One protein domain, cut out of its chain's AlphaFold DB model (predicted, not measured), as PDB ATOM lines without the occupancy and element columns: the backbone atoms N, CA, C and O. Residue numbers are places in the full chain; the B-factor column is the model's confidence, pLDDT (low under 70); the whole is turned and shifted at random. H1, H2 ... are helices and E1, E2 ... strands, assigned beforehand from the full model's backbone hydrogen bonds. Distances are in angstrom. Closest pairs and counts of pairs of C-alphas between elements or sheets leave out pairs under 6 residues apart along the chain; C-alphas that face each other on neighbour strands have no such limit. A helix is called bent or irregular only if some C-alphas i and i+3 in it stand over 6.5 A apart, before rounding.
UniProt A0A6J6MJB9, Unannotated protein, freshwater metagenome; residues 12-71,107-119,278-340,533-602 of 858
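Overview. This is residues 12 to 71, 107 to 119, 278 to 340 and 533 to 602 of the 858 residues of the protein "Unannotated protein" of freshwater metagenome (UniProt A0A6J6MJB9). A long, strongly twisted sheet of nine strands curls round helix H1, while H3 and a small second sheet, antiparallel E7 and E12, cover part of its other side. H2 sits beside H3 near one end of the large sheet; the short H4 and H5 are near its far end. In the branched, mixed large sheet E2 is parallel to E3 and E4, and E4 to E6; its other neighbour pairs are antiparallel. The printed part has 206 residues, with five named helices and thirteen named strands, class mixed, in the order E1 E2 H1 E3 H2 E4 E5 H3 E6 E7 E8 E9 H4 E10 E11 E12 H5 E13. It is compact, radius of gyration of the C-alphas 17.0 A, spanning 50 by 38 by 38 A.

Along the chain. Find E8, residues 330 to 340, from C-alpha 330 at (104.903, 273.505, 379.792), 31.2 A long. Its sheet also holds E13, 577 to 586, 25.2 A, ending at (109.594, 272.272, 375.286); E6, 297 to 302; E4, 63 to 67; E2, 19 to 22; E3, 43 to 45; E10, 550 to 554; E9, 535 to 540; and E11, 558 to 560. Then look for E7, 321 to 326, and E12, 563 to 569, 20.2 A. The helices are H1, 25 to 33; H2, 51 to 59; H3, 283 to 294, 17.7 A; H4, 541 to 545; and H5, 572 to 575. E1, 12 to 14, and E5, 117 to 119, pair with no named strand.

Arrangement. Beside E8, E10 and E11 lie on one side and E13 on the other side; look for N 552 and O 336, 2.9 A, N 332 and O 558, 2.8 A, and N 335 and O 583, 2.9 A, within hydrogen-bond range. E13 bends by 62 degrees at residue 580. E2, H1, E3 are a strand-helix-strand unit, parallel neighbour strands with a helix between, its crossover right-handed; N 21 and O 44 are 2.9 A apart. H1 is on the sheet, the closest C-alphas to E4 being Gly 27 and Thr 67, 5.7 A. H3, irregular with C-alphas 287 and 290 9.2 A apart, is over E4 and E6 at a height over the sheet of 9.1 A. Its residues 287 to 292 alone touch H2, at a shallow tilt of 25 degrees, the same way; the closest C-alphas are Gly 51 and Arg 287, 6.7 A. H4 is on the sheet; H2 and H5 only graze it. E7 and E12 are antiparallel, with N 324 and O 565 3.1 A apart; E5 is near E7. Every O i to N i+4 pair is within hydrogen-bond range in H2 and H4, 4 of 5 in H1 and 3 of 8 in H3, where 6 of 9 O i to N i+3 pairs are; H5 is too short for an i+4 pair.

Size, cuts and confidence. The farthest C-alphas, Lys 59 and Pro 311, are 52.5 A apart. Cuts leave gaps of 12.0 A from C-alpha 71 to 107, 6.2 A from 119 to 278 and 19.2 A from 340 to 533. The link E6 to E7 is long, 18 residues. Look for pLDDT under 70 at residues 311, 313 to 314 and 589 to 602.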
ATOM      1  N   THR A  12     125.394 249.793 365.596       92.75
ATOM      2  CA  THR A  12     125.026 249.984 366.998       92.75
ATOM      3  C   THR A  12     124.366 251.347 367.179       92.75
ATOM      4  O   THR A  12     124.695 252.300 366.472       92.75
ATOM      5  N   LYS A  13     123.439 251.449 368.130       90.88
ATOM      6  CA  LYS A  13     122.889 252.725 368.598       90.88
ATOM      7  C   LYS A  13     122.838 252.758 370.119       90.88
ATOM      8  O   LYS A  13     122.604 251.726 370.753       90.88
ATOM      9  N   SER A  14     123.072 253.939 370.686       86.62
ATOM     10  CA  SER A  14     122.927 254.163 372.123       86.62
ATOM     11  C   SER A  14     121.460 254.055 372.533       86.62
ATOM     12  O   SER A  14     120.554 254.307 371.738       86.62
ATOM     13  N   VAL A  15     121.242 253.665 373.784       87.94
ATOM     14  CA  VAL A  15     119.935 253.764 374.436       87.94
ATOM     15  C   VAL A  15     119.652 255.211 374.864       87.94
ATOM     16  O   VAL A  15     118.516 255.670 374.753       87.94
ATOM     17  N   GLN A  16     120.687 255.948 375.278       83.88
ATOM     18  CA  GLN A  16     120.584 257.378 375.577       83.88
ATOM     19  C   GLN A  16     120.293 258.171 374.301       83.88
ATOM     20  O   GLN A  16     120.848 257.878 373.239       83.88
ATOM     21  N   GLY A  17     119.431 259.184 374.407       79.06
ATOM     22  CA  GLY A  17     119.012 259.985 373.255       79.06
ATOM     23  C   GLY A  17     118.091 259.234 372.288       79.06
ATOM     24  O   GLY A  17     118.014 259.590 371.114       79.06
ATOM     25  N   THR A  18     117.411 258.176 372.754       91.69
ATOM     26  CA  THR A  18     116.325 257.543 371.993       91.69
ATOM     27  C   THR A  18     115.226 258.571 371.717       91.69
ATOM     28  O   THR A  18     114.818 259.311 372.608       91.69
ATOM     29  N   VAL A  19     114.707 258.582 370.494       96.12
ATOM     30  CA  VAL A  19     113.577 259.421 370.095       96.12
ATOM     31  C   VAL A  19     112.339 258.547 369.948       96.12
ATOM     32  O   VAL A  19     112.328 257.581 369.179       96.12
ATOM     33  N   ILE A  20     111.293 258.878 370.702       97.50
ATOM     34  CA  ILE A  20     110.012 258.174 370.676       97.50
ATOM     35  C   ILE A  20     109.019 259.021 369.892       97.50
ATOM     36  O   ILE A  20     108.657 260.110 370.327       97.50
ATOM     37  N   ILE A  21     108.560 258.504 368.756       97.69
ATOM     38  CA  ILE A  21     107.652 259.206 367.848       97.69
ATOM     39  C   ILE A  21     106.240 258.627 367.969       97.69
ATOM     40  O   ILE A  21     106.020 257.439 367.722       97.69
ATOM     41  N   ALA A  22     105.268 259.464 368.317       97.81
ATOM     42  CA  ALA A  22     103.850 259.205 368.097       97.81
ATOM     43  C   ALA A  22     103.487 259.673 366.683       97.81
ATOM     44  O   ALA A  22     103.214 260.848 366.464       97.81
ATOM     45  N   GLY A  23     103.577 258.749 365.730       95.81
ATOM     46  CA  GLY A  23     103.524 259.030 364.300       95.81
ATOM     47  C   GLY A  23     103.836 257.778 363.484       95.81
ATOM     48  O   GLY A  23     103.822 256.662 364.009       95.81
ATOM     49  N   ASP A  24     104.116 257.963 362.201       94.12
ATOM     50  CA  ASP A  24     104.484 256.903 361.259       94.12
ATOM     51  C   ASP A  24     105.774 257.263 360.490       94.12
ATOM     52  O   ASP A  24     106.555 258.109 360.932       94.12
ATOM     53  N   GLY A  25     106.026 256.606 359.352       93.44
ATOM     54  CA  GLY A  25     107.235 256.828 358.551       93.44
ATOM     55  C   GLY A  25     107.408 258.266 358.062       93.44
ATOM     56  O   GLY A  25     108.542 258.740 357.993       93.44
ATOM     57  N   GLU A  26     106.315 258.979 357.781       92.94
ATOM     58  CA  GLU A  26     106.358 260.403 357.422       92.94
ATOM     59  C   GLU A  26     106.804 261.252 358.627       92.94
ATOM     60  O   GLU A  26     107.579 262.192 358.468       92.94
ATOM     61  N   GLY A  27     106.451 260.851 359.852       95.06
ATOM     62  CA  GLY A  27     106.869 261.527 361.084       95.06
ATOM     63  C   GLY A  27     108.382 261.490 361.328       95.06
ATOM     64  O   GLY A  27     108.936 262.405 361.933       95.06
ATOM     65  N   ILE A  28     109.083 260.471 360.816       95.00
ATOM     66  CA  ILE A  28     110.556 260.424 360.822       95.00
ATOM     67  C   ILE A  28     111.130 261.468 359.861       95.00
ATOM     68  O   ILE A  28     112.128 262.113 360.181       95.00
ATOM     69  N   ILE A  29     110.502 261.651 358.697       93.50
ATOM     70  CA  ILE A  29     110.911 262.669 357.723       93.50
ATOM     71  C   ILE A  29     110.716 264.060 358.330       93.50
ATOM     72  O   ILE A  29     111.640 264.870 358.278       93.50
ATOM     73  N   ASP A  30     109.578 264.309 358.980       92.62
ATOM     74  CA  ASP A  30     109.291 265.582 359.650       92.62
ATOM     75  C   ASP A  30     110.252 265.850 360.814       92.62
ATOM     76  O   ASP A  30     110.776 266.962 360.946       92.62
ATOM     77  N   ALA A  31     110.567 264.829 361.617       91.44
ATOM     78  CA  ALA A  31     111.556 264.928 362.688       91.44
ATOM     79  C   ALA A  31     112.957 265.260 362.149       91.44
ATOM     80  O   ALA A  31     113.637 266.128 362.701       91.44
ATOM     81  N   ALA A  32     113.379 264.627 361.049       90.56
ATOM     82  CA  ALA A  32     114.664 264.909 360.410       90.56
ATOM     83  C   ALA A  32     114.698 266.314 359.791       90.56
ATOM     84  O   ALA A  32     115.644 267.069 360.002       90.56
ATOM     85  N   ALA A  33     113.634 266.707 359.087       87.12
ATOM     86  CA  ALA A  33     113.504 268.026 358.469       87.12
ATOM     87  C   ALA A  33     113.400 269.165 359.499       87.12
ATOM     88  O   ALA A  33     113.620 270.331 359.160       87.12
ATOM     89  N   SER A  34     113.049 268.839 360.742       85.75
ATOM     90  CA  SER A  34     113.054 269.760 361.879       85.75
ATOM     91  C   SER A  34     114.371 269.709 362.661       85.75
ATOM     92  O   SER A  34     114.577 270.520 363.554       85.75
ATOM     93  N   GLY A  35     115.291 268.795 362.341       86.25
ATOM     94  CA  GLY A  35     116.568 268.639 363.046       86.25
ATOM     95  C   GLY A  35     116.456 267.968 364.420       86.25
ATOM     96  O   GLY A  35     117.367 268.088 365.228       86.25
ATOM     97  N   VAL A  36     115.348 267.275 364.698       86.75
ATOM     98  CA  VAL A  36     115.167 266.469 365.923       86.75
ATOM     99  C   VAL A  36     116.004 265.191 365.857       86.75
ATOM    100  O   VAL A  36     116.480 264.698 366.877       86.75
ATOM    101  N   ILE A  37     116.190 264.656 364.649       89.00
ATOM    102  CA  ILE A  37     117.032 263.490 364.380       89.00
ATOM    103  C   ILE A  37     117.990 263.776 363.223       89.00
ATOM    104  O   ILE A  37     117.635 264.457 362.264       89.00
ATOM    105  N   ASP A  38     119.188 263.203 363.295       83.44
ATOM    106  CA  ASP A  38     120.208 263.237 362.234       83.44
ATOM    107  C   ASP A  38     120.571 261.824 361.733       83.44
ATOM    108  O   ASP A  38     121.428 261.648 360.868       83.44
ATOM    109  N   GLY A  39     119.887 260.804 362.264       82.94
ATOM    110  CA  GLY A  39     120.053 259.394 361.915       82.94
ATOM    111  C   GLY A  39     120.889 258.598 362.919       82.94
ATOM    112  O   GLY A  39     120.835 257.362 362.892       82.94
ATOM    113  N   HIS A  40     121.605 259.257 363.836       84.75
ATOM    114  CA  HIS A  40     122.414 258.578 364.852       84.75
ATOM    115  C   HIS A  40     121.600 258.122 366.070       84.75
ATOM    116  O   HIS A  40     121.925 257.096 366.672       84.75
ATOM    117  N   GLN A  41     120.511 258.822 366.390       89.19
ATOM    118  CA  GLN A  41     119.584 258.474 367.469       89.19
ATOM    119  C   GLN A  41     118.836 257.184 367.142       89.19
ATOM    120  O   GLN A  41     118.488 256.940 365.983       89.19
ATOM    121  N   LEU A  42     118.534 256.360 368.144       93.69
ATOM    122  CA  LEU A  42     117.569 255.277 367.967       93.69
ATOM    123  C   LEU A  42     116.164 255.872 367.870       93.69
ATOM    124  O   LEU A  42     115.759 256.604 368.768       93.69
ATOM    125  N   VAL A  43     115.406 255.515 366.835       96.12
ATOM    126  CA  VAL A  43     113.996 255.917 366.735       96.12
ATOM    127  C   VAL A  43     113.081 254.738 367.056       96.12
ATOM    128  O   VAL A  43     113.257 253.637 366.525       96.12
ATOM    129  N   ARG A  44     112.081 254.965 367.911       96.44
ATOM    130  CA  ARG A  44     111.019 254.009 368.260       96.44
ATOM    131  C   ARG A  44     109.652 254.656 368.029       96.44
ATOM    132  O   ARG A  44     109.488 255.842 368.292       96.44
ATOM    133  N   TYR A  45     108.660 253.879 367.597       96.81
ATOM    134  CA  TYR A  45     107.276 254.359 367.535       96.81
ATOM    135  C   TYR A  45     106.547 254.098 368.847       96.81
ATOM    136  O   TYR A  45     106.558 252.972 369.342       96.81
ATOM    137  N   ALA A  46     105.841 255.100 369.363       96.31
ATOM    138  CA  ALA A  46     105.030 254.956 370.568       96.31
ATOM    139  C   ALA A  46     103.996 253.822 370.425       96.31
ATOM    140  O   ALA A  46     103.809 253.027 371.350       96.31
ATOM    141  N   ALA A  47     103.365 253.702 369.252       94.50
ATOM    142  CA  ALA A  47     102.333 252.702 368.970       94.50
ATOM    143  C   ALA A  47     102.845 251.246 368.982       94.50
ATOM    144  O   ALA A  47     102.053 250.327 369.160       94.50
ATOM    145  N   SER A  48     104.158 251.014 368.833       93.12
ATOM    146  CA  SER A  48     104.762 249.671 368.892       93.12
ATOM    147  C   SER A  48     105.388 249.330 370.251       93.12
ATOM    148  O   SER A  48     105.941 248.241 370.420       93.12
ATOM    149  N   MET A  49     105.321 250.250 371.220       93.50
ATOM    150  CA  MET A  49     105.896 250.096 372.558       93.50
ATOM    151  C   MET A  49     104.844 249.683 373.583       93.50
ATOM    152  O   MET A  49     103.719 250.186 373.590       93.50
ATOM    153  N   THR A  50     105.242 248.824 374.520       91.69
ATOM    154  CA  THR A  50     104.453 248.560 375.729       91.69
ATOM    155  C   THR A  50     104.599 249.712 376.733       91.69
ATOM    156  O   THR A  50     105.519 250.525 376.635       91.69
ATOM    157  N   GLY A  51     103.704 249.790 377.724       90.19
ATOM    158  CA  GLY A  51     103.815 250.774 378.813       90.19
ATOM    159  C   GLY A  51     105.168 250.729 379.547       90.19
ATOM    160  O   GLY A  51     105.805 251.773 379.663       90.19
ATOM    161  N   PRO A  52     105.651 249.546 379.977       92.12
ATOM    162  CA  PRO A  52     106.975 249.412 380.587       92.12
ATOM    163  C   PRO A  52     108.125 249.837 379.666       92.12
ATOM    164  O   PRO A  52     108.994 250.583 380.101       92.12
ATOM    165  N   GLU A  53     108.102 249.447 378.381       92.81
ATOM    166  CA  GLU A  53     109.141 249.864 377.423       92.81
ATOM    167  C   GLU A  53     109.200 251.394 377.277       92.81
ATOM    168  O   GLU A  53     110.286 251.961 377.171       92.81
ATOM    169  N   LEU A  54     108.041 252.067 377.283       92.88
ATOM    170  CA  LEU A  54     107.962 253.528 377.233       92.88
ATOM    171  C   LEU A  54     108.536 254.169 378.502       92.88
ATOM    172  O   LEU A  54     109.310 255.118 378.412       92.88
ATOM    173  N   GLN A  55     108.172 253.650 379.676       89.88
ATOM    174  CA  GLN A  55     108.655 254.164 380.959       89.88
ATOM    175  C   GLN A  55     110.166 254.000 381.113       89.88
ATOM    176  O   GLN A  55     110.823 254.904 381.625       89.88
ATOM    177  N   ASP A  56     110.722 252.872 380.677       89.81
ATOM    178  CA  ASP A  56     112.161 252.629 380.755       89.81
ATOM    179  C   ASP A  56     112.928 253.561 379.815       89.81
ATOM    180  O   ASP A  56     113.842 254.248 380.268       89.81
ATOM    181  N   ALA A  57     112.478 253.714 378.566       90.06
ATOM    182  CA  ALA A  57     113.075 254.679 377.644       90.06
ATOM    183  C   ALA A  57     112.975 256.127 378.172       90.06
ATOM    184  O   ALA A  57     113.917 256.908 378.054       90.06
ATOM    185  N   ALA A  58     111.863 256.486 378.821       86.88
ATOM    186  CA  ALA A  58     111.687 257.798 379.440       86.88
ATOM    187  C   ALA A  58     112.646 258.038 380.626       86.88
ATOM    188  O   ALA A  58     113.126 259.161 380.793       86.88
ATOM    189  N   LYS A  59     112.954 257.011 381.436       86.00
ATOM    190  CA  LYS A  59     113.986 257.077 382.496       86.00
ATOM    191  C   LYS A  59     115.397 257.194 381.917       86.00
ATOM    192  O   LYS A  59     116.265 257.786 382.546       86.00
ATOM    193  N   GLU A  60     115.613 256.642 380.726       86.69
ATOM    194  CA  GLU A  60     116.877 256.683 379.981       86.69
ATOM    195  C   GLU A  60     117.064 257.994 379.181       86.69
ATOM    196  O   GLU A  60     118.010 258.118 378.404       86.69
ATOM    197  N   GLY A  61     116.187 258.986 379.392       84.25
ATOM    198  CA  GLY A  61     116.301 260.321 378.801       84.25
ATOM    199  C   GLY A  61     115.784 260.416 377.367       84.25
ATOM    200  O   GLY A  61     116.325 261.187 376.579       84.25
ATOM    201  N   ALA A  62     114.779 259.618 376.994       91.12
ATOM    202  CA  ALA A  62     114.199 259.694 375.658       91.12
ATOM    203  C   ALA A  62     113.487 261.032 375.390       91.12
ATOM    204  O   ALA A  62     112.727 261.524 376.226       91.12
ATOM    205  N   THR A  63     113.665 261.563 374.180       94.56
ATOM    206  CA  THR A  63     112.887 262.695 373.662       94.56
ATOM    207  C   THR A  63     111.535 262.196 373.165       94.56
ATOM    208  O   THR A  63     111.457 261.217 372.415       94.56
ATOM    209  N   LEU A  64     110.465 262.883 373.558       97.00
ATOM    210  CA  LEU A  64     109.106 262.593 373.116       97.00
ATOM    211  C   LEU A  64     108.770 263.471 371.912       97.00
ATOM    212  O   LEU A  64     108.911 264.691 371.966       97.00
ATOM    213  N   VAL A  65     108.306 262.857 370.829       98.12
ATOM    214  CA  VAL A  65     107.911 263.555 369.605       98.12
ATOM    215  C   VAL A  65     106.490 263.164 369.246       98.12
ATOM    216  O   VAL A  65     106.172 261.980 369.153       98.12
ATOM    217  N   ILE A  66     105.637 264.152 369.021       98.56
ATOM    218  CA  ILE A  66     104.277 263.954 368.522       98.56
ATOM    219  C   ILE A  66     104.217 264.519 367.120       98.56
ATOM    220  O   ILE A  66     104.619 265.662 366.910       98.56
ATOM    221  N   THR A  67     103.714 263.729 366.180       98.31
ATOM    222  CA  THR A  67     103.466 264.177 364.813       98.31
ATOM    223  C   THR A  67     102.001 263.979 364.457       98.31
ATOM    224  O   THR A  67     101.288 263.187 365.076       98.31
ATOM    225  N   ASP A  68     101.536 264.683 363.435       97.38
ATOM    226  CA  ASP A  68     100.204 264.504 362.866       97.38
ATOM    227  C   ASP A  68     100.202 263.581 361.633       97.38
ATOM    228  O   ASP A  68      99.244 263.579 360.859       97.38
ATOM    229  N   THR A  69     101.229 262.741 361.466       95.50
ATOM    230  CA  THR A  69     101.451 261.976 360.227       95.50
ATOM    231  C   THR A  69     100.770 260.606 360.186       95.50
ATOM    232  O   THR A  69     100.339 260.176 359.118       95.50
ATOM    233  N   ASN A  70     100.571 259.935 361.334       95.19
ATOM    234  CA  ASN A  70      99.884 258.634 361.399       95.19
ATOM    235  C   ASN A  70      98.358 258.785 361.257       95.19
ATOM    236  O   ASN A  70      97.593 258.491 362.176       95.19
ATOM    237  N   ARG A  71      97.909 259.303 360.115       95.44
ATOM    238  CA  ARG A  71      96.509 259.623 359.826       95.44
ATOM    239  C   ARG A  71      95.675 258.363 359.641       95.44
ATOM    240  O   ARG A  71      96.041 257.460 358.882       95.44
ATOM    241  N   PHE A 107     100.516 249.466 362.600       90.50
ATOM    242  CA  PHE A 107     100.595 249.119 364.018       90.50
ATOM    243  C   PHE A 107      99.429 248.200 364.399       90.50
ATOM    244  O   PHE A 107      98.373 248.691 364.806       90.50
ATOM    245  N   PRO A 108      99.595 246.874 364.255       87.19
ATOM    246  CA  PRO A 108      98.533 245.928 364.557       87.19
ATOM    247  C   PRO A 108      97.988 246.064 365.979       87.19
ATOM    248  O   PRO A 108      98.750 246.070 366.947       87.19
ATOM    249  N   GLY A 109      96.665 246.179 366.101       86.81
ATOM    250  CA  GLY A 109      95.980 246.340 367.390       86.81
ATOM    251  C   GLY A 109      96.050 247.741 368.017       86.81
ATOM    252  O   GLY A 109      95.529 247.933 369.121       86.81
ATOM    253  N   ALA A 110      96.650 248.727 367.339       90.94
ATOM    254  CA  ALA A 110      96.593 250.122 367.768       90.94
ATOM    255  C   ALA A 110      95.153 250.659 367.696       90.94
ATOM    256  O   ALA A 110      94.396 250.360 366.772       90.94
ATOM    257  N   ARG A 111      94.765 251.466 368.687       92.69
ATOM    258  CA  ARG A 111      93.448 252.120 368.735       92.69
ATOM    259  C   ARG A 111      93.529 253.505 368.097       92.69
ATOM    260  O   ARG A 111      94.617 254.036 367.905       92.69
ATOM    261  N   ASP A 112      92.378 254.127 367.840       94.12
ATOM    262  CA  ASP A 112      92.297 255.462 367.220       94.12
ATOM    263  C   ASP A 112      93.069 256.558 367.987       94.12
ATOM    264  O   ASP A 112      93.443 257.565 367.393       94.12
ATOM    265  N   ASN A 113      93.379 256.372 369.279       95.56
ATOM    266  CA  ASN A 113      94.218 257.303 370.040       95.56
ATOM    267  C   ASN A 113      95.704 257.289 369.626       95.56
ATOM    268  O   ASN A 113      96.390 258.273 369.889       95.56
ATOM    269  N   SER A 114      96.179 256.244 368.940       95.88
ATOM    270  CA  SER A 114      97.506 256.188 368.304       95.88
ATOM    271  C   SER A 114      97.526 256.794 366.892       95.88
ATOM    272  O   SER A 114      98.593 256.897 366.285       95.88
ATOM    273  N   PHE A 115      96.364 257.176 366.352       96.62
ATOM    274  CA  PHE A 115      96.230 257.799 365.038       96.62
ATOM    275  C   PHE A 115      95.899 259.286 365.159       96.62
ATOM    276  O   PHE A 115      95.224 259.729 366.094       96.62
ATOM    277  N   THR A 116      96.330 260.035 364.151       97.94
ATOM    278  CA  THR A 116      95.795 261.353 363.836       97.94
ATOM    279  C   THR A 116      94.407 261.181 363.227       97.94
ATOM    280  O   THR A 116      94.235 260.416 362.274       97.94
ATOM    281  N   VAL A 117      93.415 261.881 363.767       98.25
ATOM    282  CA  VAL A 117      92.015 261.828 363.311       98.25
ATOM    283  C   VAL A 117      91.462 263.238 363.181       98.25
ATOM    284  O   VAL A 117      91.962 264.158 363.822       98.25
ATOM    285  N   VAL A 118      90.401 263.414 362.403       97.94
ATOM    286  CA  VAL A 118      89.667 264.682 362.350       97.94
ATOM    287  C   VAL A 118      88.527 264.676 363.363       97.94
ATOM    288  O   VAL A 118      87.859 263.668 363.579       97.94
ATOM    289  N   GLU A 119      88.287 265.818 363.993       97.69
ATOM    290  CA  GLU A 119      87.090 266.090 364.779       97.69
ATOM    291  C   GLU A 119      86.267 267.173 364.078       97.69
ATOM    292  O   GLU A 119      86.781 268.248 363.774       97.69
ATOM    293  N   THR A 278      92.114 268.711 363.303       98.25
ATOM    294  CA  THR A 278      92.891 267.470 363.245       98.25
ATOM    295  C   THR A 278      93.546 267.205 364.606       98.25
ATOM    296  O   THR A 278      94.439 267.925 365.050       98.25
ATOM    297  N   ARG A 279      93.088 266.178 365.321       98.38
ATOM    298  CA  ARG A 279      93.637 265.746 366.612       98.38
ATOM    299  C   ARG A 279      94.830 264.820 366.386       98.38
ATOM    300  O   ARG A 279      94.685 263.780 365.744       98.38
ATOM    301  N   VAL A 280      95.981 265.169 366.957       98.50
ATOM    302  CA  VAL A 280      97.195 264.328 366.940       98.50
ATOM    303  C   VAL A 280      97.039 263.091 367.844       98.50
ATOM    304  O   VAL A 280      96.141 263.072 368.696       98.50
ATOM    305  N   PRO A 281      97.892 262.056 367.719       98.12
ATOM    306  CA  PRO A 281      97.882 260.920 368.637       98.12
ATOM    307  C   PRO A 281      98.014 261.363 370.104       98.12
ATOM    308  O   PRO A 281      98.816 262.237 370.430       98.12
ATOM    309  N   THR A 282      97.226 260.768 371.002       97.38
ATOM    310  CA  THR A 282      97.203 261.124 372.437       97.38
ATOM    311  C   THR A 282      97.846 260.063 373.323       97.38
ATOM    312  O   THR A 282      98.267 260.359 374.441       97.38
ATOM    313  N   ASP A 283      97.983 258.838 372.821       95.44
ATOM    314  CA  ASP A 283      98.410 257.666 373.584       95.44
ATOM    315  C   ASP A 283      99.828 257.775 374.176       95.44
ATOM    316  O   ASP A 283     100.098 257.197 375.231       95.44
ATOM    317  N   LEU A 284     100.749 258.493 373.523       97.06
ATOM    318  CA  LEU A 284     102.105 258.721 374.030       97.06
ATOM    319  C   LEU A 284     102.090 259.543 375.323       97.06
ATOM    320  O   LEU A 284     102.660 259.121 376.330       97.06
ATOM    321  N   LEU A 285     101.420 260.698 375.311       96.56
ATOM    322  CA  LEU A 285     101.363 261.579 376.476       96.56
ATOM    323  C   LEU A 285     100.416 261.059 377.557       96.56
ATOM    324  O   LEU A 285     100.723 261.220 378.734       96.56
ATOM    325  N   GLU A 286      99.329 260.376 377.190       95.56
ATOM    326  CA  GLU A 286      98.469 259.671 378.152       95.56
ATOM    327  C   GLU A 286      99.264 258.628 378.952       95.56
ATOM    328  O   GLU A 286      99.133 258.551 380.174       95.56
ATOM    329  N   ARG A 287     100.134 257.854 378.287       94.62
ATOM    330  CA  ARG A 287     100.971 256.836 378.946       94.62
ATOM    331  C   ARG A 287     102.159 257.421 379.706       94.62
ATOM    332  O   ARG A 287     102.525 256.877 380.745       94.62
ATOM    333  N   ALA A 288     102.772 258.494 379.202       93.25
ATOM    334  CA  ALA A 288     103.867 259.177 379.893       93.25
ATOM    335  C   ALA A 288     103.373 259.953 381.129       93.25
ATOM    336  O   ALA A 288     104.074 260.038 382.138       93.25
ATOM    337  N   GLY A 289     102.162 260.513 381.065       93.12
ATOM    338  CA  GLY A 289     101.540 261.265 382.149       93.12
ATOM    339  C   GLY A 289     102.406 262.426 382.647       93.12
ATOM    340  O   GLY A 289     103.139 263.068 381.888       93.12
ATOM    341  N   VAL A 290     102.352 262.682 383.955       92.94
ATOM    342  CA  VAL A 290     103.141 263.738 384.617       92.94
ATOM    343  C   VAL A 290     104.649 263.508 384.532       92.94
ATOM    344  O   VAL A 290     105.415 264.467 384.607       92.94
ATOM    345  N   ALA A 291     105.093 262.258 384.339       90.62
ATOM    346  CA  ALA A 291     106.513 261.954 384.199       90.62
ATOM    347  C   ALA A 291     107.110 262.651 382.976       90.62
ATOM    348  O   ALA A 291     108.278 263.026 383.056       90.62
ATOM    349  N   SER A 292     106.284 262.903 381.943       92.56
ATOM    350  CA  SER A 292     106.666 263.624 380.727       92.56
ATOM    351  C   SER A 292     107.419 264.924 381.033       92.56
ATOM    352  O   SER A 292     108.315 265.281 380.278       92.56
ATOM    353  N   ALA A 293     107.109 265.628 382.134       92.06
ATOM    354  CA  ALA A 293     107.742 266.897 382.524       92.06
ATOM    355  C   ALA A 293     109.282 266.851 382.592       92.06
ATOM    356  O   ALA A 293     109.921 267.897 382.570       92.06
ATOM    357  N   ARG A 294     109.873 265.654 382.706       90.56
ATOM    358  CA  ARG A 294     111.327 265.435 382.773       90.56
ATOM    359  C   ARG A 294     111.958 265.113 381.417       90.56
ATOM    360  O   ARG A 294     113.163 264.904 381.362       90.56
ATOM    361  N   GLN A 295     111.160 265.037 380.355       91.25
ATOM    362  CA  GLN A 295     111.604 264.780 378.991       91.25
ATOM    363  C   GLN A 295     111.369 266.002 378.112       91.25
ATOM    364  O   GLN A 295     110.359 266.713 378.241       91.25
ATOM    365  N   ASP A 296     112.277 266.166 377.157       93.31
ATOM    366  CA  ASP A 296     112.070 267.036 376.013       93.31
ATOM    367  C   ASP A 296     110.828 266.581 375.246       93.31
ATOM    368  O   ASP A 296     110.631 265.387 374.989       93.31
ATOM    369  N   LEU A 297     109.993 267.548 374.880       96.12
ATOM    370  CA  LEU A 297     108.793 267.336 374.089       96.12
ATOM    371  C   LEU A 297     108.848 268.207 372.838       96.12
ATOM    372  O   LEU A 297     108.932 269.434 372.921       96.12
ATOM    373  N   VAL A 298     108.737 267.558 371.684       97.38
ATOM    374  CA  VAL A 298     108.602 268.210 370.383       97.38
ATOM    375  C   VAL A 298     107.244 267.847 369.793       97.38
ATOM    376  O   VAL A 298     106.906 266.672 369.681       97.38
ATOM    377  N   ILE A 299     106.467 268.848 369.395       98.38
ATOM    378  CA  ILE A 299     105.224 268.654 368.645       98.38
ATOM    379  C   ILE A 299     105.462 269.192 367.237       98.38
ATOM    380  O   ILE A 299     105.774 270.370 367.070       98.38
ATOM    381  N   LEU A 300     105.355 268.313 366.247       98.19
ATOM    382  CA  LEU A 300     105.538 268.614 364.833       98.19
ATOM    383  C   LEU A 300     104.180 268.529 364.148       98.19
ATOM    384  O   LEU A 300     103.524 267.489 364.191       98.19
ATOM    385  N   LEU A 301     103.745 269.636 363.561       98.31
ATOM    386  CA  LEU A 301     102.432 269.756 362.941       98.31
ATOM    387  C   LEU A 301     102.609 270.160 361.484       98.31
ATOM    388  O   LEU A 301     103.161 271.228 361.221       98.31
ATOM    389  N   THR A 302     102.107 269.349 360.558       95.50
ATOM    390  CA  THR A 302     102.281 269.571 359.120       95.50
ATOM    391  C   THR A 302     100.929 269.719 358.426       95.50
ATOM    392  O   THR A 302     100.062 268.847 358.511       95.50
ATOM    393  N   ARG A 303     100.731 270.821 357.697       94.19
ATOM    394  CA  ARG A 303      99.533 271.037 356.878       94.19
ATOM    395  C   ARG A 303      99.536 270.082 355.681       94.19
ATOM    396  O   ARG A 303     100.489 270.059 354.900       94.19
ATOM    397  N   GLU A 304      98.462 269.318 355.506       91.69
ATOM    398  CA  GLU A 304      98.306 268.435 354.346       91.69
ATOM    399  C   GLU A 304      97.960 269.275 353.108       91.69
ATOM    400  O   GLU A 304      96.989 270.036 353.090       91.69
ATOM    401  N   ARG A 305      98.781 269.167 352.059       87.69
ATOM    402  CA  ARG A 305      98.679 270.000 350.854       87.69
ATOM    403  C   ARG A 305      98.926 269.192 349.589       87.69
ATOM    404  O   ARG A 305      99.702 268.238 349.594       87.69
ATOM    405  N   ASN A 306      98.360 269.664 348.486       79.88
ATOM    406  CA  ASN A 306      98.709 269.193 347.152       79.88
ATOM    407  C   ASN A 306      99.783 270.101 346.540       79.88
ATOM    408  O   ASN A 306      99.930 271.266 346.912       79.88
ATOM    409  N   THR A 307     100.537 269.578 345.572       74.00
ATOM    410  CA  THR A 307     101.301 270.452 344.671       74.00
ATOM    411  C   THR A 307     100.310 270.999 343.648       74.00
ATOM    412  O   THR A 307      99.769 270.194 342.892       74.00
ATOM    413  N   PRO A 308     100.022 272.313 343.622       71.94
ATOM    414  CA  PRO A 308      99.060 272.848 342.678       71.94
ATOM    415  C   PRO A 308      99.682 272.799 341.288       71.94
ATOM    416  O   PRO A 308     100.667 273.477 341.001       71.94
ATOM    417  N   VAL A 309      99.115 271.944 340.451       72.19
ATOM    418  CA  VAL A 309      99.450 271.821 339.038       72.19
ATOM    419  C   VAL A 309      98.140 272.062 338.306       72.19
ATOM    420  O   VAL A 309      97.244 271.215 338.408       72.19
ATOM    421  N   PRO A 310      97.976 273.214 337.628       70.38
ATOM    422  CA  PRO A 310      96.758 273.516 336.894       70.38
ATOM    423  C   PRO A 310      96.300 272.340 336.012       70.38
ATOM    424  O   PRO A 310      97.138 271.684 335.392       70.38
ATOM    425  N   PRO A 311      94.990 272.044 335.966       63.62
ATOM    426  CA  PRO A 311      93.896 272.787 336.605       63.62
ATOM    427  C   PRO A 311      93.669 272.453 338.096       63.62
ATOM    428  O   PRO A 311      92.810 273.063 338.732       63.62
ATOM    429  N   ARG A 312      94.408 271.501 338.685       72.88
ATOM    430  CA  ARG A 312      94.256 271.096 340.092       72.88
ATOM    431  C   ARG A 312      95.096 271.994 341.004       72.88
ATOM    432  O   ARG A 312      96.266 271.722 341.255       72.88
ATOM    433  N   ALA A 313      94.482 273.056 341.518       63.94
ATOM    434  CA  ALA A 313      95.125 274.006 342.433       63.94
ATOM    435  C   ALA A 313      94.603 273.954 343.886       63.94
ATOM    436  O   ALA A 313      95.068 274.724 344.724       63.94
ATOM    437  N   GLY A 314      93.654 273.061 344.191       69.75
ATOM    438  CA  GLY A 314      93.034 272.947 345.514       69.75
ATOM    439  C   GLY A 314      93.975 272.400 346.595       69.75
ATOM    440  O   GLY A 314      94.790 271.509 346.341       69.75
ATOM    441  N   ASN A 315      93.825 272.913 347.817       79.12
ATOM    442  CA  ASN A 315      94.532 272.439 349.007       79.12
ATOM    443  C   ASN A 315      93.657 271.457 349.797       79.12
ATOM    444  O   ASN A 315      92.471 271.711 349.988       79.12
ATOM    445  N   VAL A 316      94.249 270.372 350.309       89.62
ATOM    446  CA  VAL A 316      93.541 269.424 351.192       89.62
ATOM    447  C   VAL A 316      93.148 270.109 352.502       89.62
ATOM    448  O   VAL A 316      92.001 270.012 352.938       89.62
ATOM    449  N   GLU A 317      94.076 270.841 353.110       92.88
ATOM    450  CA  GLU A 317      93.817 271.709 354.254       92.88
ATOM    451  C   GLU A 317      94.087 273.166 353.848       92.88
ATOM    452  O   GLU A 317      95.205 273.516 353.465       92.88
ATOM    453  N   SER A 318      93.071 274.029 353.915       89.44
ATOM    454  CA  SER A 318      93.194 275.463 353.593       89.44
ATOM    455  C   SER A 318      94.055 276.224 354.608       89.44
ATOM    456  O   SER A 318      94.748 277.169 354.244       89.44
ATOM    457  N   ALA A 319      94.054 275.774 355.862       93.69
ATOM    458  CA  ALA A 319      94.916 276.247 356.935       93.69
ATOM    459  C   ALA A 319      95.211 275.106 357.920       93.69
ATOM    460  O   ALA A 319      94.476 274.118 357.992       93.69
ATOM    461  N   LEU A 320      96.287 275.240 358.696       96.19
ATOM    462  CA  LEU A 320      96.617 274.287 359.755       96.19
ATOM    463  C   LEU A 320      95.675 274.494 360.951       96.19
ATOM    464  O   LEU A 320      95.714 275.537 361.596       96.19
ATOM    465  N   SER A 321      94.864 273.485 361.276       97.50
ATOM    466  CA  SER A 321      94.084 273.427 362.521       97.50
ATOM    467  C   SER A 321      94.329 272.100 363.228       97.50
ATOM    468  O   SER A 321      94.101 271.021 362.663       97.50
ATOM    469  N   ARG A 322      94.869 272.166 364.446       98.38
ATOM    470  CA  ARG A 322      95.332 270.998 365.199       98.38
ATOM    471  C   ARG A 322      94.900 271.048 366.646       98.38
ATOM    472  O   ARG A 322      94.816 272.118 367.235       98.38
ATOM    473  N   SER A 323      94.704 269.880 367.247       98.50
ATOM    474  CA  SER A 323      94.543 269.768 368.696       98.50
ATOM    475  C   SER A 323      95.453 268.708 369.295       98.50
ATOM    476  O   SER A 323      95.679 267.652 368.700       98.50
ATOM    477  N   PHE A 324      95.959 268.999 370.489       98.50
ATOM    478  CA  PHE A 324      96.766 268.095 371.304       98.50
ATOM    479  C   PHE A 324      96.427 268.290 372.785       98.50
ATOM    480  O   PHE A 324      95.744 269.245 373.152       98.50
ATOM    481  N   ALA A 325      96.880 267.379 373.646       98.19
ATOM    482  CA  ALA A 325      96.655 267.473 375.084       98.19
ATOM    483  C   ALA A 325      97.957 267.288 375.868       98.19
ATOM    484  O   ALA A 325      98.740 266.389 375.566       98.19
ATOM    485  N   LEU A 326      98.170 268.124 376.884       98.38
ATOM    486  CA  LEU A 326      99.336 268.089 377.760       98.38
ATOM    487  C   LEU A 326      98.963 267.527 379.143       98.38
ATOM    488  O   LEU A 326      98.040 268.036 379.778       98.38
ATOM    489  N   PRO A 327      99.696 266.528 379.666       97.38
ATOM    490  CA  PRO A 327      99.491 266.029 381.031       97.38
ATOM    491  C   PRO A 327      99.923 267.004 382.135       97.38
ATOM    492  O   PRO A 327      99.542 266.841 383.290       97.38
ATOM    493  N   THR A 328     100.778 267.971 381.802       96.19
ATOM    494  CA  THR A 328     101.437 268.897 382.730       96.19
ATOM    495  C   THR A 328     101.660 270.236 382.026       96.19
ATOM    496  O   THR A 328     101.892 270.217 380.813       96.19
ATOM    497  N   PRO A 329     101.641 271.374 382.746       96.69
ATOM    498  CA  PRO A 329     102.006 272.661 382.169       96.69
ATOM    499  C   PRO A 329     103.425 272.652 381.596       96.69
ATOM    500  O   PRO A 329     104.312 271.992 382.147       96.69
ATOM    501  N   ARG A 330     103.626 273.390 380.503       95.62
ATOM    502  CA  ARG A 330     104.903 273.505 379.792       95.62
ATOM    503  C   ARG A 330     105.057 274.852 379.105       95.62
ATOM    504  O   ARG A 330     104.075 275.448 378.669       95.62
ATOM    505  N   THR A 331     106.309 275.246 378.923       95.75
ATOM    506  CA  THR A 331     106.693 276.377 378.079       95.75
ATOM    507  C   THR A 331     107.258 275.868 376.757       95.75
ATOM    508  O   THR A 331     108.030 274.903 376.753       95.75
ATOM    509  N   PHE A 332     106.856 276.493 375.651       95.56
ATOM    510  CA  PHE A 332     107.258 276.138 374.295       95.56
ATOM    511  C   PHE A 332     107.890 277.315 373.557       95.56
ATOM    512  O   PHE A 332     107.410 278.441 373.657       95.56
ATOM    513  N   THR A 333     108.885 277.027 372.721       94.75
ATOM    514  CA  THR A 333     109.232 277.882 371.580       94.75
ATOM    515  C   THR A 333     108.547 277.379 370.313       94.75
ATOM    516  O   THR A 333     108.227 276.192 370.202       94.75
ATOM    517  N   VAL A 334     108.325 278.284 369.356       94.12
ATOM    518  CA  VAL A 334     107.726 277.978 368.050       94.12
ATOM    519  C   VAL A 334     108.719 278.268 366.933       94.12
ATOM    520  O   VAL A 334     109.377 279.307 366.904       94.12
ATOM    521  N   GLY A 335     108.806 277.342 365.989       94.56
ATOM    522  CA  GLY A 335     109.475 277.518 364.709       94.56
ATOM    523  C   GLY A 335     108.720 276.780 363.613       94.56
ATOM    524  O   GLY A 335     107.594 276.329 363.823       94.56
ATOM    525  N   GLY A 336     109.337 276.639 362.444       94.88
ATOM    526  CA  GLY A 336     108.773 275.844 361.358       94.88
ATOM    527  C   GLY A 336     108.987 276.458 359.983       94.88
ATOM    528  O   GLY A 336     109.956 277.189 359.756       94.88
ATOM    529  N   VAL A 337     108.083 276.132 359.061       96.06
ATOM    530  CA  VAL A 337     108.165 276.515 357.650       96.06
ATOM    531  C   VAL A 337     106.844 277.113 357.182       96.06
ATOM    532  O   VAL A 337     105.798 276.469 357.257       96.06
ATOM    533  N   ALA A 338     106.912 278.324 356.638       96.12
ATOM    534  CA  ALA A 338     105.837 278.968 355.899       96.12
ATOM    535  C   ALA A 338     106.124 278.933 354.390       96.12
ATOM    536  O   ALA A 338     107.258 278.707 353.966       96.12
ATOM    537  N   ARG A 339     105.114 279.168 353.557       93.81
ATOM    538  CA  ARG A 339     105.266 279.356 352.106       93.81
ATOM    539  C   ARG A 339     104.328 280.446 351.618       93.81
ATOM    540  O   ARG A 339     103.274 280.654 352.209       93.81
ATOM    541  N   ILE A 340     104.679 281.095 350.509       92.88
ATOM    542  CA  ILE A 340     103.739 281.992 349.835       92.88
ATOM    543  C   ILE A 340     102.549 281.186 349.320       92.88
ATOM    544  O   ILE A 340     102.721 280.170 348.631       92.88
ATOM    545  N   VAL A 533      99.880 284.147 368.645       97.88
ATOM    546  CA  VAL A 533     101.282 283.765 368.812       97.88
ATOM    547  C   VAL A 533     102.126 284.612 367.874       97.88
ATOM    548  O   VAL A 533     102.018 284.489 366.654       97.88
ATOM    549  N   ASN A 534     102.999 285.429 368.458       97.69
ATOM    550  CA  ASN A 534     103.857 286.338 367.714       97.69
ATOM    551  C   ASN A 534     104.953 285.565 366.976       97.69
ATOM    552  O   ASN A 534     105.824 284.949 367.600       97.69
ATOM    553  N   ILE A 535     104.935 285.619 365.645       97.31
ATOM    554  CA  ILE A 535     105.945 284.983 364.793       97.31
ATOM    555  C   ILE A 535     106.486 285.950 363.738       97.31
ATOM    556  O   ILE A 535     105.776 286.821 363.241       97.31
ATOM    557  N   SER A 536     107.749 285.776 363.367       96.19
ATOM    558  CA  SER A 536     108.395 286.447 362.239       96.19
ATOM    559  C   SER A 536     108.731 285.430 361.145       96.19
ATOM    560  O   SER A 536     109.048 284.272 361.435       96.19
ATOM    561  N   ILE A 537     108.647 285.853 359.883       95.56
ATOM    562  CA  ILE A 537     108.989 285.042 358.714       95.56
ATOM    563  C   ILE A 537     110.276 285.571 358.098       95.56
ATOM    564  O   ILE A 537     110.364 286.755 357.785       95.56
ATOM    565  N   LEU A 538     111.243 284.678 357.881       93.25
ATOM    566  CA  LEU A 538     112.552 284.983 357.310       93.25
ATOM    567  C   LEU A 538     112.825 284.101 356.087       93.25
ATOM    568  O   LEU A 538     112.714 282.875 356.154       93.25
ATOM    569  N   GLY A 539     113.269 284.699 354.984       90.69
ATOM    570  CA  GLY A 539     113.699 283.936 353.812       90.69
ATOM    571  C   GLY A 539     114.185 284.800 352.657       90.69
ATOM    572  O   GLY A 539     114.269 286.024 352.767       90.69
ATOM    573  N   SER A 540     114.533 284.152 351.543       88.25
ATOM    574  CA  SER A 540     114.855 284.858 350.304       88.25
ATOM    575  C   SER A 540     113.590 285.132 349.486       88.25
ATOM    576  O   SER A 540     112.637 284.350 349.502       88.25
ATOM    577  N   ARG A 541     113.576 286.237 348.734       86.19
ATOM    578  CA  ARG A 541     112.470 286.546 347.811       86.19
ATOM    579  C   ARG A 541     112.359 285.512 346.687       86.19
ATOM    580  O   ARG A 541     111.248 285.196 346.274       86.19
ATOM    581  N   SER A 542     113.478 284.937 346.229       84.62
ATOM    582  CA  SER A 542     113.437 283.880 345.209       84.62
ATOM    583  C   SER A 542     112.804 282.601 345.744       84.62
ATOM    584  O   SER A 542     111.998 281.993 345.042       84.62
ATOM    585  N   ASP A 543     113.117 282.201 346.981       87.50
ATOM    586  CA  ASP A 543     112.457 281.058 347.621       87.50
ATOM    587  C   ASP A 543     110.971 281.351 347.817       87.50
ATOM    588  O   ASP A 543     110.142 280.516 347.479       87.50
ATOM    589  N   ALA A 544     110.608 282.555 348.269       89.44
ATOM    590  CA  ALA A 544     109.208 282.945 348.430       89.44
ATOM    591  C   ALA A 544     108.415 282.815 347.119       89.44
ATOM    592  O   ALA A 544     107.393 282.126 347.080       89.44
ATOM    593  N   LEU A 545     108.910 283.417 346.032       87.56
ATOM    594  CA  LEU A 545     108.240 283.424 344.728       87.56
ATOM    595  C   LEU A 545     108.232 282.046 344.050       87.56
ATOM    596  O   LEU A 545     107.245 281.687 343.419       87.56
ATOM    597  N   SER A 546     109.282 281.237 344.230       86.25
ATOM    598  CA  SER A 546     109.330 279.844 343.749       86.25
ATOM    599  C   SER A 546     108.605 278.847 344.662       86.25
ATOM    600  O   SER A 546     108.635 277.639 344.415       86.25
ATOM    601  N   ARG A 547     107.946 279.337 345.724       86.88
ATOM    602  CA  ARG A 547     107.252 278.535 346.746       86.88
ATOM    603  C   ARG A 547     108.167 277.542 347.475       86.88
ATOM    604  O   ARG A 547     107.728 276.496 347.970       86.88
ATOM    605  N   GLY A 548     109.442 277.898 347.581       89.19
ATOM    606  CA  GLY A 548     110.374 277.388 348.575       89.19
ATOM    607  C   GLY A 548     109.897 277.684 350.001       89.19
ATOM    608  O   GLY A 548     109.012 278.507 350.234       89.19
ATOM    609  N   GLY A 549     110.437 276.944 350.969       91.56
ATOM    610  CA  GLY A 549     110.084 277.147 352.373       91.56
ATOM    611  C   GLY A 549     110.744 278.402 352.947       91.56
ATOM    612  O   GLY A 549     111.931 278.635 352.742       91.56
ATOM    613  N   LEU A 550     109.970 279.171 353.699       94.06
ATOM    614  CA  LEU A 550     110.389 280.332 354.475       94.06
ATOM    615  C   LEU A 550     110.423 279.941 355.949       94.06
ATOM    616  O   LEU A 550     109.565 279.194 356.413       94.06
ATOM    617  N   ARG A 551     111.406 280.422 356.704       95.06
ATOM    618  CA  ARG A 551     111.577 280.042 358.109       95.06
ATOM    619  C   ARG A 551     110.613 280.826 358.996       95.06
ATOM    620  O   ARG A 551     110.560 282.048 358.908       95.06
ATOM    621  N   ILE A 552     109.914 280.120 359.881       96.31
ATOM    622  CA  ILE A 552     109.136 280.706 360.979       96.31
ATOM    623  C   ILE A 552     110.046 280.840 362.204       96.31
ATOM    624  O   ILE A 552     110.743 279.889 362.571       96.31
ATOM    625  N   ILE A 553     110.021 282.008 362.841       95.44
ATOM    626  CA  ILE A 553     110.747 282.317 364.074       95.44
ATOM    627  C   ILE A 553     109.733 282.813 365.106       95.44
ATOM    628  O   ILE A 553     109.095 283.840 364.891       95.44
ATOM    629  N   GLY A 554     109.571 282.096 366.218       94.56
ATOM    630  CA  GLY A 554     108.783 282.573 367.353       94.56
ATOM    631  C   GLY A 554     109.445 283.782 368.008       94.56
ATOM    632  O   GLY A 554     110.645 283.754 368.276       94.56
ATOM    633  N   CYS A 555     108.666 284.835 368.246       95.75
ATOM    634  CA  CYS A 555     109.152 286.045 368.906       95.75
ATOM    635  C   CYS A 555     109.169 285.912 370.433       95.75
ATOM    636  O   CYS A 555     110.018 286.514 371.084       95.75
ATOM    637  N   ASP A 556     108.271 285.088 370.977       91.12
ATOM    638  CA  ASP A 556     108.061 284.901 372.410       91.12
ATOM    639  C   ASP A 556     107.944 283.408 372.765       91.12
ATOM    640  O   ASP A 556     107.618 282.562 371.923       91.12
ATOM    641  N   GLU A 557     108.180 283.081 374.036       92.69
ATOM    642  CA  GLU A 557     107.843 281.769 374.595       92.69
ATOM    643  C   GLU A 557     106.345 281.662 374.918       92.69
ATOM    644  O   GLU A 557     105.694 282.629 375.315       92.69
ATOM    645  N   ILE A 558     105.798 280.451 374.809       94.88
ATOM    646  CA  ILE A 558     104.375 280.172 375.015       94.88
ATOM    647  C   ILE A 558     104.203 279.260 376.219       94.88
ATOM    648  O   ILE A 558     104.628 278.107 376.197       94.88
ATOM    649  N   SER A 559     103.527 279.751 377.256       96.50
ATOM    650  CA  SER A 559     103.159 278.944 378.423       96.50
ATOM    651  C   SER A 559     101.783 278.312 378.233       96.50
ATOM    652  O   SER A 559     100.778 279.016 378.136       96.50
ATOM    653  N   LEU A 560     101.732 276.982 378.219       97.88
ATOM    654  CA  LEU A 560     100.507 276.194 378.118       97.88
ATOM    655  C   LEU A 560     100.278 275.411 379.412       97.88
ATOM    656  O   LEU A 560     101.210 274.867 380.005       97.88
ATOM    657  N   GLY A 561      99.025 275.377 379.869       97.75
ATOM    658  CA  GLY A 561      98.613 274.595 381.034       97.75
ATOM    659  C   GLY A 561      98.578 273.088 380.760       97.75
ATOM    660  O   GLY A 561      98.942 272.617 379.690       97.75
ATOM    661  N   ALA A 562      98.119 272.313 381.742       97.88
ATOM    662  CA  ALA A 562      97.671 270.951 381.469       97.88
ATOM    663  C   ALA A 562      96.282 270.985 380.814       97.88
ATOM    664  O   ALA A 562      95.471 271.863 381.114       97.88
ATOM    665  N   GLY A 563      95.985 269.992 379.981       98.06
ATOM    666  CA  GLY A 563      94.711 269.871 379.284       98.06
ATOM    667  C   GLY A 563      94.849 269.983 377.773       98.06
ATOM    668  O   GLY A 563      95.926 269.800 377.207       98.06
ATOM    669  N   ARG A 564      93.715 270.195 377.111       98.19
ATOM    670  CA  ARG A 564      93.619 270.241 375.654       98.19
ATOM    671  C   ARG A 564      93.915 271.648 375.141       98.19
ATOM    672  O   ARG A 564      93.352 272.605 375.661       98.19
ATOM    673  N   HIS A 565      94.699 271.721 374.070       98.62
ATOM    674  CA  HIS A 565      95.037 272.948 373.357       98.62
ATOM    675  C   HIS A 565      94.674 272.831 371.876       98.62
ATOM    676  O   HIS A 565      94.731 271.738 371.301       98.62
ATOM    677  N   THR A 566      94.303 273.950 371.259       98.31
ATOM    678  CA  THR A 566      94.015 274.037 369.820       98.31
ATOM    679  C   THR A 566      94.920 275.067 369.165       98.31
ATOM    680  O   THR A 566      94.949 276.218 369.589       98.31
ATOM    681  N   VAL A 567      95.628 274.654 368.119       98.50
ATOM    682  CA  VAL A 567      96.482 275.493 367.275       98.50
ATOM    683  C   VAL A 567      95.727 275.796 365.991       98.50
ATOM    684  O   VAL A 567      95.311 274.862 365.305       98.50
ATOM    685  N   ASN A 568      95.581 277.072 365.646       98.25
ATOM    686  CA  ASN A 568      94.948 277.497 364.401       98.25
ATOM    687  C   ASN A 568      95.836 278.507 363.677       98.25
ATOM    688  O   ASN A 568      96.139 279.572 364.219       98.25
ATOM    689  N   ALA A 569      96.222 278.178 362.449       97.69
ATOM    690  CA  ALA A 569      96.780 279.124 361.498       97.69
ATOM    691  C   ALA A 569      95.650 279.838 360.746       97.69
ATOM    692  O   ALA A 569      94.590 279.257 360.496       97.69
ATOM    693  N   VAL A 570      95.889 281.085 360.351       96.44
ATOM    694  CA  VAL A 570      94.999 281.806 359.434       96.44
ATOM    695  C   VAL A 570      95.194 281.274 358.010       96.44
ATOM    696  O   VAL A 570      96.288 280.846 357.643       96.44
ATOM    697  N   ASN A 571      94.129 281.263 357.203       93.25
ATOM    698  CA  ASN A 571      94.207 280.866 355.797       93.25
ATOM    699  C   ASN A 571      95.170 281.788 355.035       93.25
ATOM    700  O   ASN A 571      94.977 283.007 355.005       93.25
ATOM    701  N   GLY A 572      96.181 281.197 354.394       92.44
ATOM    702  CA  GLY A 572      97.233 281.941 353.713       92.44
ATOM    703  C   GLY A 572      96.741 282.796 352.553       92.44
ATOM    704  O   GLY A 572      97.376 283.802 352.266       92.44
ATOM    705  N   ALA A 573      95.588 282.481 351.949       89.38
ATOM    706  CA  ALA A 573      94.978 283.309 350.906       89.38
ATOM    707  C   ALA A 573      94.654 284.737 351.394       89.38
ATOM    708  O   ALA A 573      94.639 285.675 350.600       89.38
ATOM    709  N   ALA A 574      94.425 284.915 352.701       92.31
ATOM    710  CA  ALA A 574      94.170 286.221 353.307       92.31
ATOM    711  C   ALA A 574      95.454 286.948 353.747       92.31
ATOM    712  O   ALA A 574      95.465 288.172 353.834       92.31
ATOM    713  N   THR A 575      96.535 286.214 354.036       94.00
ATOM    714  CA  THR A 575      97.747 286.753 354.690       94.00
ATOM    715  C   THR A 575      99.012 286.671 353.831       94.00
ATOM    716  O   THR A 575     100.086 287.072 354.291       94.00
ATOM    717  N   ALA A 576      98.893 286.145 352.607       94.00
ATOM    718  CA  ALA A 576      99.960 285.706 351.705       94.00
ATOM    719  C   ALA A 576     100.780 284.488 352.167       94.00
ATOM    720  O   ALA A 576     101.592 283.989 351.385       94.00
ATOM    721  N   LEU A 577     100.582 283.973 353.384       95.31
ATOM    722  CA  LEU A 577     101.445 282.955 353.988       95.31
ATOM    723  C   LEU A 577     100.658 281.732 354.452       95.31
ATOM    724  O   LEU A 577      99.891 281.800 355.406       95.31
ATOM    725  N   ASP A 578     100.933 280.585 353.838       94.44
ATOM    726  CA  ASP A 578     100.544 279.292 354.391       94.44
ATOM    727  C   ASP A 578     101.567 278.864 355.454       94.44
ATOM    728  O   ASP A 578     102.765 278.788 355.168       94.44
ATOM    729  N   LEU A 579     101.109 278.530 356.665       96.56
ATOM    730  CA  LEU A 579     101.946 277.870 357.673       96.56
ATOM    731  C   LEU A 579     101.911 276.357 357.425       96.56
ATOM    732  O   LEU A 579     100.949 275.674 357.778       96.56
ATOM    733  N   ASP A 580     102.948 275.843 356.764       93.38
ATOM    734  CA  ASP A 580     102.995 274.460 356.286       93.38
ATOM    735  C   ASP A 580     103.535 273.484 357.326       93.38
ATOM    736  O   ASP A 580     103.109 272.332 357.353       93.38
ATOM    737  N   ARG A 581     104.468 273.930 358.170       95.06
ATOM    738  CA  ARG A 581     104.993 273.141 359.283       95.06
ATOM    739  C   ARG A 581     105.177 274.019 360.508       95.06
ATOM    740  O   ARG A 581     105.746 275.101 360.384       95.06
ATOM    741  N   LEU A 582     104.749 273.540 361.668       97.31
ATOM    742  CA  LEU A 582     105.020 274.147 362.966       97.31
ATOM    743  C   LEU A 582     105.791 273.167 363.843       97.31
ATOM    744  O   LEU A 582     105.387 272.018 364.018       97.31
ATOM    745  N   ASP A 583     106.869 273.671 364.426       94.44
ATOM    746  CA  ASP A 583     107.761 272.941 365.309       94.44
ATOM    747  C   ASP A 583     107.636 273.585 366.700       94.44
ATOM    748  O   ASP A 583     108.162 274.675 366.928       94.44
ATOM    749  N   MET A 584     106.921 272.947 367.631       96.81
ATOM    750  CA  MET A 584     106.790 273.427 369.014       96.81
ATOM    751  C   MET A 584     107.721 272.637 369.931       96.81
ATOM    752  O   MET A 584     107.627 271.410 369.989       96.81
ATOM    753  N   ARG A 585     108.608 273.314 370.667       95.12
ATOM    754  CA  ARG A 585     109.631 272.655 371.498       95.12
ATOM    755  C   ARG A 585     109.561 273.079 372.951       95.12
ATOM    756  O   ARG A 585     109.671 274.261 373.247       95.12
ATOM    757  N   SER A 586     109.456 272.101 373.843       94.06
ATOM    758  CA  SER A 586     109.594 272.272 375.286       94.06
ATOM    759  C   SER A 586     110.774 271.431 375.761       94.06
ATOM    760  O   SER A 586     110.682 270.202 375.784       94.06
ATOM    761  N   LEU A 587     111.891 272.089 376.077       87.31
ATOM    762  CA  LEU A 587     113.138 271.444 376.495       87.31
ATOM    763  C   LEU A 587     113.327 271.588 378.008       87.31
ATOM    764  O   LEU A 587     113.032 272.644 378.572       87.31
ATOM    765  N   VAL A 588     113.823 270.547 378.672       82.25
ATOM    766  CA  VAL A 588     114.135 270.600 380.110       82.25
ATOM    767  C   VAL A 588     115.524 271.245 380.286       82.25
ATOM    768  O   VAL A 588     116.478 270.844 379.631       82.25
ATOM    769  N   SER A 589     115.618 272.299 381.112       53.56
ATOM    770  CA  SER A 589     116.703 273.302 381.206       53.56
ATOM    771  C   SER A 589     118.144 272.866 380.865       53.56
ATOM    772  O   SER A 589     118.688 271.945 381.469       53.56
ATOM    773  N   GLY A 590     118.796 273.644 379.984       45.91
ATOM    774  CA  GLY A 590     120.225 273.567 379.629       45.91
ATOM    775  C   GLY A 590     120.519 273.953 378.171       45.91
ATOM    776  O   GLY A 590     121.548 274.557 377.887       45.91
ATOM    777  N   SER A 591     119.570 273.702 377.268       41.97
ATOM    778  CA  SER A 591     119.663 274.065 375.850       41.97
ATOM    779  C   SER A 591     118.706 275.211 375.547       41.97
ATOM    780  O   SER A 591     117.489 275.041 375.587       41.97
ATOM    781  N   SER A 592     119.251 276.394 375.260       35.16
ATOM    782  CA  SER A 592     118.466 277.533 374.777       35.16
ATOM    783  C   SER A 592     117.737 277.142 373.488       35.16
ATOM    784  O   SER A 592     118.352 276.910 372.446       35.16
ATOM    785  N   ALA A 593     116.407 277.062 373.557       42.53
ATOM    786  CA  ALA A 593     115.545 276.706 372.433       42.53
ATOM    787  C   ALA A 593     115.448 277.818 371.363       42.53
ATOM    788  O   ALA A 593     114.833 277.605 370.317       42.53
ATOM    789  N   LEU A 594     116.077 278.980 371.596       35.94
ATOM    790  CA  LEU A 594     116.057 280.144 370.704       35.94
ATOM    791  C   LEU A 594     117.016 280.029 369.501       35.94
ATOM    792  O   LEU A 594     116.907 280.823 368.569       35.94
ATOM    793  N   ALA A 595     117.935 279.054 369.470       33.94
ATOM    794  CA  ALA A 595     119.051 279.075 368.511       33.94
ATOM    795  C   ALA A 595     118.985 278.073 367.340       33.94
ATOM    796  O   ALA A 595     119.763 278.211 366.400       33.94
ATOM    797  N   ALA A 596     118.078 277.090 367.322       39.75
ATOM    798  CA  ALA A 596     118.160 275.995 366.342       39.75
ATOM    799  C   ALA A 596     116.855 275.737 365.574       39.75
ATOM    800  O   ALA A 596     116.267 274.656 365.659       39.75
ATOM    801  N   THR A 597     116.412 276.718 364.787       41.81
ATOM    802  CA  THR A 597     115.589 276.444 363.598       41.81
ATOM    803  C   THR A 597     116.526 276.309 362.385       41.81
ATOM    804  O   THR A 597     117.234 277.271 362.076       41.81
ATOM    805  N   PRO A 598     116.586 275.142 361.707       42.66
ATOM    806  CA  PRO A 598     117.437 274.958 360.531       42.66
ATOM    807  C   PRO A 598     117.086 275.949 359.411       42.66
ATOM    808  O   PRO A 598     115.923 276.301 359.210       42.66
ATOM    809  N   SER A 599     118.093 276.387 358.660       37.75
ATOM    810  CA  SER A 599     117.926 277.162 357.427       37.75
ATOM    811  C   SER A 599     117.265 276.319 356.332       37.75
ATOM    812  O   SER A 599     117.685 275.189 356.083       37.75
ATOM    813  N   VAL A 600     116.273 276.880 355.638       40.66
ATOM    814  CA  VAL A 600     115.682 276.267 354.441       40.66
ATOM    815  C   VAL A 600     116.547 276.632 353.229       40.66
ATOM    816  O   VAL A 600     116.845 277.805 353.038       40.66
ATOM    817  N   GLY A 601     116.969 275.647 352.426       39.59
ATOM    818  CA  GLY A 601     117.551 275.890 351.091       39.59
ATOM    819  C   GLY A 601     119.043 275.590 350.893       39.59
ATOM    820  O   GLY A 601     119.476 275.482 349.750       39.59
ATOM    821  N   GLU A 602     119.834 275.351 351.942       32.91
ATOM    822  CA  GLU A 602     121.182 274.788 351.766       32.91
ATOM    823  C   GLU A 602     121.107 273.260 351.719       32.91
ATOM    824  O   GLU A 602     120.525 272.621 352.598       32.91
TER     825      GLU A 602